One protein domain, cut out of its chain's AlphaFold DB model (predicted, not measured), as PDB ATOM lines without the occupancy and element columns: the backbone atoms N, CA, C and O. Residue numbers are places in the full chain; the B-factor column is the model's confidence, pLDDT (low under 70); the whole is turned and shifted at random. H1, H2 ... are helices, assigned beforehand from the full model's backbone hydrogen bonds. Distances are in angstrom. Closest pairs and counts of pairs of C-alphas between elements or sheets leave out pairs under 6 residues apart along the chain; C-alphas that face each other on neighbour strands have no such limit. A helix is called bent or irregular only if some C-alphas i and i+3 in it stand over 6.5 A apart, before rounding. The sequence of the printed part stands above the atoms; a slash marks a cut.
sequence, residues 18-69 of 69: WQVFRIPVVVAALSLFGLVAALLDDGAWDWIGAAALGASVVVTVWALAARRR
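This is residues 18 to 69 of the 69 residues of an uncharacterized protein of Caulobacter sp. 602-2 (UniProt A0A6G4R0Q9). This is a long helical hairpin: H1 and H2 run side by side in opposite ways, joined at one end by a tight link. The two helices make a rod, and the C-alphas span 39 by 18 by 6 A. The printed part has 52 residues, with two named helices, H1 then H2, and no named strand. Its class is all helix, and it is loose, with a radius of gyration of the C-alphas of 12.9 A.

Begin with H1, residues 18 to 40, the longest helix. It is only just irregular: C-alphas 20 and 23 are 6.9 A apart. After the tight link look for H2, residues 46 to 67, which forms a helical hairpin with H1. The two touch, H1 with residues 33 to 40 alone and H2 with residues 46 to 54 alone; their closest C-alphas, those of Leu 40 and Trp 47, are 6.4 A apart. Their lines stand at a shallow tilt of 6 degrees, opposite ways. In H2 every O i to N i+4 pair is within hydrogen-bond range; in H1, 17 of 19 are.

Find C-alpha 18 at (-18.510, 1.397, -27.590); from there H1 runs 31.7 A to C-alpha 40. H2 runs 31.6 A to C-alpha 67 at (-9.159, 0.712, -18.825).

The C-alphas of Asp 42 and Arg 69, the two farthest apart, are 39.6 A apart. The printed part has no cut. Confidence is low, with pLDDT under 70, at residues 18 to 19, 40 to 47 and 67 to 69.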
ATOM      1  N   TRP A  18     -18.584   1.562 -29.032       67.44
ATOM      2  CA  TRP A  18     -18.510   1.397 -27.590       67.44
ATOM      3  C   TRP A  18     -18.813   2.699 -26.827       67.44
ATOM      4  O   TRP A  18     -19.464   2.657 -25.793       67.44
ATOM      5  N   GLN A  19     -18.432   3.871 -27.342       67.81
ATOM      6  CA  GLN A  19     -18.748   5.166 -26.728       67.81
ATOM      7  C   GLN A  19     -20.250   5.478 -26.771       67.81
ATOM      8  O   GLN A  19     -20.777   6.049 -25.818       67.81
ATOM      9  N   VAL A  20     -20.937   5.062 -27.837       75.44
ATOM     10  CA  VAL A  20     -22.382   5.271 -28.011       75.44
ATOM     11  C   VAL A  20     -23.186   4.289 -27.150       75.44
ATOM     12  O   VAL A  20     -24.152   4.682 -26.502       75.44
ATOM     13  N   PHE A  21     -22.750   3.030 -27.066       73.94
ATOM     14  CA  PHE A  21     -23.468   1.979 -26.333       73.94
ATOM     15  C   PHE A  21     -23.179   1.915 -24.824       73.94
ATOM     16  O   PHE A  21     -23.854   1.177 -24.110       73.94
ATOM     17  N   ARG A  22     -22.248   2.717 -24.294       74.88
ATOM     18  CA  ARG A  22     -21.978   2.785 -22.843       74.88
ATOM     19  C   ARG A  22     -23.194   3.191 -22.021       74.88
ATOM     20  O   ARG A  22     -23.469   2.561 -21.006       74.88
ATOM     21  N   ILE A  23     -23.890   4.248 -22.441       75.25
ATOM     22  CA  ILE A  23     -25.047   4.773 -21.706       75.25
ATOM     23  C   ILE A  23     -26.163   3.712 -21.640       75.25
ATOM     24  O   ILE A  23     -26.580   3.388 -20.529       75.25
ATOM     25  N   PRO A  24     -26.574   3.082 -22.762       80.75
ATOM     26  CA  PRO A  24     -27.527   1.972 -22.738       80.75
ATOM     27  C   PRO A  24     -27.120   0.814 -21.823       80.75
ATOM     28  O   PRO A  24     -27.955   0.296 -21.088       80.75
ATOM     29  N   VAL A  25     -25.843   0.419 -21.832       81.31
ATOM     30  CA  VAL A  25     -25.353  -0.709 -21.023       81.31
ATOM     31  C   VAL A  25     -25.431  -0.411 -19.528       81.31
ATOM     32  O   VAL A  25     -25.837  -1.277 -18.755       81.31
ATOM     33  N   VAL A  26     -25.088   0.811 -19.109       78.56
ATOM     34  CA  VAL A  26     -25.205   1.221 -17.701       78.56
ATOM     35  C   VAL A  26     -26.664   1.223 -17.258       78.56
ATOM     36  O   VAL A  26     -26.968   0.702 -16.190       78.56
ATOM     37  N   VAL A  27     -27.569   1.755 -18.085       82.00
ATOM     38  CA  VAL A  27     -29.008   1.772 -17.780       82.00
ATOM     39  C   VAL A  27     -29.566   0.352 -17.698       82.00
ATOM     40  O   VAL A  27     -30.264   0.040 -16.741       82.00
ATOM     41  N   ALA A  28     -29.207  -0.533 -18.632       81.38
ATOM     42  CA  ALA A  28     -29.624  -1.934 -18.604       81.38
ATOM     43  C   ALA A  28     -29.134  -2.660 -17.340       81.38
ATOM     44  O   ALA A  28     -29.903  -3.390 -16.719       81.38
ATOM     45  N   ALA A  29     -27.886  -2.422 -16.923       82.31
ATOM     46  CA  ALA A  29     -27.347  -2.976 -15.683       82.31
ATOM     47  C   ALA A  29     -28.085  -2.438 -14.445       82.31
ATOM     48  O   ALA A  29     -28.423  -3.217 -13.556       82.31
ATOM     49  N   LEU A  30     -28.383  -1.133 -14.407       81.69
ATOM     50  CA  LEU A  30     -29.147  -0.509 -13.323       81.69
ATOM     51  C   LEU A  30     -30.577  -1.056 -13.243       81.69
ATOM     52  O   LEU A  30     -31.055  -1.374 -12.156       81.69
ATOM     53  N   SER A  31     -31.255  -1.187 -14.384       84.06
ATOM     54  CA  SER A  31     -32.611  -1.735 -14.458       84.06
ATOM     55  C   SER A  31     -32.651  -3.200 -14.050       84.06
ATOM     56  O   SER A  31     -33.540  -3.588 -13.298       84.06
ATOM     57  N   LEU A  32     -31.685  -4.006 -14.500       81.19
ATOM     58  CA  LEU A  32     -31.595  -5.409 -14.107       81.19
ATOM     59  C   LEU A  32     -31.347  -5.537 -12.601       81.19
ATOM     60  O   LEU A  32     -32.002  -6.340 -11.946       81.19
ATOM     61  N   PHE A  33     -30.463  -4.708 -12.042       77.38
ATOM     62  CA  PHE A  33     -30.231  -4.659 -10.602       77.38
ATOM     63  C   PHE A  33     -31.502  -4.285  -9.829       77.38
ATOM     64  O   PHE A  33     -31.862  -4.983  -8.888       77.38
ATOM     65  N   GLY A  34     -32.215  -3.233 -10.246       75.56
ATOM     66  CA  GLY A  34     -33.468  -2.809  -9.614       75.56
ATOM     67  C   GLY A  34     -34.585  -3.852  -9.715       75.56
ATOM     68  O   GLY A  34     -35.357  -4.009  -8.776       75.56
ATOM     69  N   LEU A  35     -34.642  -4.605 -10.816       81.62
ATOM     70  CA  LEU A  35     -35.584  -5.709 -10.992       81.62
ATOM     71  C   LEU A  35     -35.263  -6.886 -10.063       81.62
ATOM     72  O   LEU A  35     -36.157  -7.404  -9.403       81.62
ATOM     73  N   VAL A  36     -33.992  -7.298 -10.007       72.44
ATOM     74  CA  VAL A  36     -33.529  -8.368  -9.110       72.44
ATOM     75  C   VAL A  36     -33.761  -7.971  -7.655       72.44
ATOM     76  O   VAL A  36     -34.259  -8.782  -6.886       72.44
ATOM     77  N   ALA A  37     -33.482  -6.715  -7.302       71.00
ATOM     78  CA  ALA A  37     -33.812  -6.153  -6.002       71.00
ATOM     79  C   ALA A  37     -35.321  -6.238  -5.721       71.00
ATOM     80  O   ALA A  37     -35.731  -6.832  -4.737       71.00
ATOM     81  N   ALA A  38     -36.175  -5.737  -6.612       75.06
ATOM     82  CA  ALA A  38     -37.624  -5.796  -6.410       75.06
ATOM     83  C   ALA A  38     -38.159  -7.230  -6.227       75.06
ATOM     84  O   ALA A  38     -39.111  -7.430  -5.480       75.06
ATOM     85  N   LEU A  39     -37.550  -8.225  -6.885       70.81
ATOM     86  CA  LEU A  39     -37.892  -9.639  -6.689       70.81
ATOM     87  C   LEU A  39     -37.395 -10.206  -5.354       70.81
ATOM     88  O   LEU A  39     -38.005 -11.133  -4.831       70.81
ATOM     89  N   LEU A  40     -36.281  -9.698  -4.831       68.38
ATOM     90  CA  LEU A  40     -35.662 -10.233  -3.625       68.38
ATOM     91  C   LEU A  40     -36.349  -9.771  -2.335       68.38
ATOM     92  O   LEU A  40     -36.140 -10.411  -1.308       68.38
ATOM     93  N   ASP A  41     -37.194  -8.731  -2.366       62.56
ATOM     94  CA  ASP A  41     -37.873  -8.098  -1.205       62.56
ATOM     95  C   ASP A  41     -38.693  -9.037  -0.325       62.56
ATOM     96  O   ASP A  41     -39.035  -8.697   0.802       62.56
ATOM     97  N   ASP A  42     -38.862 -10.275  -0.770       66.56
ATOM     98  CA  ASP A  42     -39.484 -11.361  -0.025       66.56
ATOM     99  C   ASP A  42     -38.497 -12.253   0.789       66.56
ATOM    100  O   ASP A  42     -38.907 -13.238   1.398       66.56
ATOM    101  N   GLY A  43     -37.186 -11.947   0.858       62.69
ATOM    102  CA  GLY A  43     -36.190 -12.801   1.546       62.69
ATOM    103  C   GLY A  43     -34.863 -12.134   1.956       62.69
ATOM    104  O   GLY A  43     -33.835 -12.334   1.315       62.69
ATOM    105  N   ALA A  44     -34.855 -11.411   3.087       64.12
ATOM    106  CA  ALA A  44     -33.807 -10.499   3.607       64.12
ATOM    107  C   ALA A  44     -32.319 -10.947   3.569       64.12
ATOM    108  O   ALA A  44     -31.433 -10.094   3.524       64.12
ATOM    109  N   TRP A  45     -32.007 -12.247   3.596       62.44
ATOM    110  CA  TRP A  45     -30.617 -12.742   3.600       62.44
ATOM    111  C   TRP A  45     -30.035 -12.984   2.201       62.44
ATOM    112  O   TRP A  45     -28.820 -12.874   2.026       62.44
ATOM    113  N   ASP A  46     -30.879 -13.227   1.198       69.56
ATOM    114  CA  ASP A  46     -30.452 -13.393  -0.200       69.56
ATOM    115  C   ASP A  46     -29.944 -12.059  -0.793       69.56
ATOM    116  O   ASP A  46     -29.039 -11.994  -1.628       69.56
ATOM    117  N   TRP A  47     -30.434 -10.956  -0.229       64.81
ATOM    118  CA  TRP A  47     -30.067  -9.581  -0.550       64.81
ATOM    119  C   TRP A  47     -28.622  -9.204  -0.301       64.81
ATOM    120  O   TRP A  47     -28.040  -8.481  -1.104       64.81
ATOM    121  N   ILE A  48     -28.032  -9.654   0.807       70.06
ATOM    122  CA  ILE A  48     -26.637  -9.322   1.125       70.06
ATOM    123  C   ILE A  48     -25.719  -9.981   0.087       70.06
ATOM    124  O   ILE A  48     -24.768  -9.354  -0.387       70.06
ATOM    125  N   GLY A  49     -26.059 -11.204  -0.335       71.25
ATOM    126  CA  GLY A  49     -25.397 -11.905  -1.433       71.25
ATOM    127  C   GLY A  49     -25.582 -11.191  -2.771       71.25
ATOM    128  O   GLY A  49     -24.596 -10.918  -3.461       71.25
ATOM    129  N   ALA A  50     -26.816 -10.811  -3.111       73.31
ATOM    130  CA  ALA A  50     -27.120 -10.086  -4.344       73.31
ATOM    131  C   ALA A  50     -26.463  -8.695  -4.406       73.31
ATOM    132  O   ALA A  50     -25.956  -8.302  -5.455       73.31
ATOM    133  N   ALA A  51     -26.403  -7.962  -3.291       73.25
ATOM    134  CA  ALA A  51     -25.733  -6.668  -3.199       73.25
ATOM    135  C   ALA A  51     -24.209  -6.804  -3.329       73.25
ATOM    136  O   ALA A  51     -23.586  -6.025  -4.054       73.25
ATOM    137  N   ALA A  52     -23.602  -7.812  -2.695       79.75
ATOM    138  CA  ALA A  52     -22.171  -8.093  -2.826       79.75
ATOM    139  C   ALA A  52     -21.790  -8.530  -4.257       79.75
ATOM    140  O   ALA A  52     -20.770  -8.086  -4.802       79.75
ATOM    141  N   LEU A  53     -22.635  -9.346  -4.898       77.00
ATOM    142  CA  LEU A  53     -22.502  -9.725  -6.308       77.00
ATOM    143  C   LEU A  53     -22.681  -8.515  -7.231       77.00
ATOM    144  O   LEU A  53     -21.837  -8.277  -8.096       77.00
ATOM    145  N   GLY A  54     -23.721  -7.709  -7.013       80.69
ATOM    146  CA  GLY A  54     -23.980  -6.481  -7.762       80.69
ATOM    147  C   GLY A  54     -22.821  -5.490  -7.666       80.69
ATOM    148  O   GLY A  54     -22.355  -4.987  -8.688       80.69
ATOM    149  N   ALA A  55     -22.274  -5.281  -6.466       80.69
ATOM    150  CA  ALA A  55     -21.096  -4.445  -6.251       80.69
ATOM    151  C   ALA A  55     -19.867  -4.976  -7.008       80.69
ATOM    152  O   ALA A  55     -19.179  -4.203  -7.676       80.69
ATOM    153  N   SER A  56     -19.623  -6.290  -6.984       79.19
ATOM    154  CA  SER A  56     -18.516  -6.910  -7.731       79.19
ATOM    155  C   SER A  56     -18.657  -6.722  -9.245       79.19
ATOM    156  O   SER A  56     -17.680  -6.403  -9.931       79.19
ATOM    157  N   VAL A  57     -19.875  -6.857  -9.776       82.62
ATOM    158  CA  VAL A  57     -20.171  -6.620 -11.198       82.62
ATOM    159  C   VAL A  57     -19.955  -5.152 -11.560       82.62
ATOM    160  O   VAL A  57     -19.269  -4.862 -12.542       82.62
ATOM    161  N   VAL A  58     -20.460  -4.218 -10.750       81.56
ATOM    162  CA  VAL A  58     -20.285  -2.772 -10.968       81.56
ATOM    163  C   VAL A  58     -18.808  -2.385 -10.956       81.56
ATOM    164  O   VAL A  58     -18.357  -1.688 -11.866       81.56
ATOM    165  N   VAL A  59     -18.033  -2.875  -9.985       84.31
ATOM    166  CA  VAL A  59     -16.586  -2.622  -9.897       84.31
ATOM    167  C   VAL A  59     -15.853  -3.192 -11.112       84.31
ATOM    168  O   VAL A  59     -14.989  -2.521 -11.674       84.31
ATOM    169  N   THR A  60     -16.226  -4.386 -11.576       82.56
ATOM    170  CA  THR A  60     -15.618  -5.015 -12.763       82.56
ATOM    171  C   THR A  60     -15.920  -4.228 -14.039       82.56
ATOM    172  O   THR A  60     -15.017  -3.954 -14.836       82.56
ATOM    173  N   VAL A  61     -17.175  -3.811 -14.227       81.62
ATOM    174  CA  VAL A  61     -17.594  -2.981 -15.368       81.62
ATOM    175  C   VAL A  61     -16.901  -1.621 -15.324       81.62
ATOM    176  O   VAL A  61     -16.416  -1.150 -16.353       81.62
ATOM    177  N   TRP A  62     -16.802  -1.013 -14.142       80.44
ATOM    178  CA  TRP A  62     -16.095   0.247 -13.946       80.44
ATOM    179  C   TRP A  62     -14.605   0.113 -14.259       80.44
ATOM    180  O   TRP A  62     -14.085   0.913 -15.031       80.44
ATOM    181  N   ALA A  63     -13.932  -0.922 -13.754       81.69
ATOM    182  CA  ALA A  63     -12.518  -1.170 -14.017       81.69
ATOM    183  C   ALA A  63     -12.249  -1.406 -15.512       81.69
ATOM    184  O   ALA A  63     -11.323  -0.822 -16.076       81.69
ATOM    185  N   LEU A  64     -13.088  -2.197 -16.190       79.62
ATOM    186  CA  LEU A  64     -12.975  -2.413 -17.633       79.62
ATOM    187  C   LEU A  64     -13.244  -1.124 -18.423       79.62
ATOM    188  O   LEU A  64     -12.570  -0.855 -19.417       79.62
ATOM    189  N   ALA A  65     -14.203  -0.313 -17.975       72.31
ATOM    190  CA  ALA A  65     -14.522   0.957 -18.607       72.31
ATOM    191  C   ALA A  65     -13.460   2.038 -18.369       72.31
ATOM    192  O   ALA A  65     -13.224   2.853 -19.261       72.31
ATOM    193  N   ALA A  66     -12.817   2.029 -17.203       74.00
ATOM    194  CA  ALA A  66     -11.689   2.885 -16.864       74.00
ATOM    195  C   ALA A  66     -10.430   2.489 -17.645       74.00
ATOM    196  O   ALA A  66      -9.645   3.354 -17.998       74.00
ATOM    197  N   ARG A  67     -10.269   1.203 -17.988       66.44
ATOM    198  CA  ARG A  67      -9.159   0.712 -18.825       66.44
ATOM    199  C   ARG A  67      -9.312   1.028 -20.315       66.44
ATOM    200  O   ARG A  67      -8.338   0.941 -21.054       66.44
ATOM    201  N   ARG A  68     -10.541   1.292 -20.769       58.97
ATOM    202  CA  ARG A  68     -10.877   1.639 -22.165       58.97
ATOM    203  C   ARG A  68     -11.038   3.149 -22.387       58.97
ATOM    204  O   ARG A  68     -11.441   3.548 -23.479       58.97
ATOM    205  N   ARG A  69     -10.787   3.964 -21.361       49.44
ATOM    206  CA  ARG A  69     -10.710   5.427 -21.440       49.44
ATOM    207  C   ARG A  69      -9.253   5.848 -21.310       49.44
ATOM    208  O   ARG A  69      -8.939   6.908 -21.887       49.44
TER     209      ARG A  69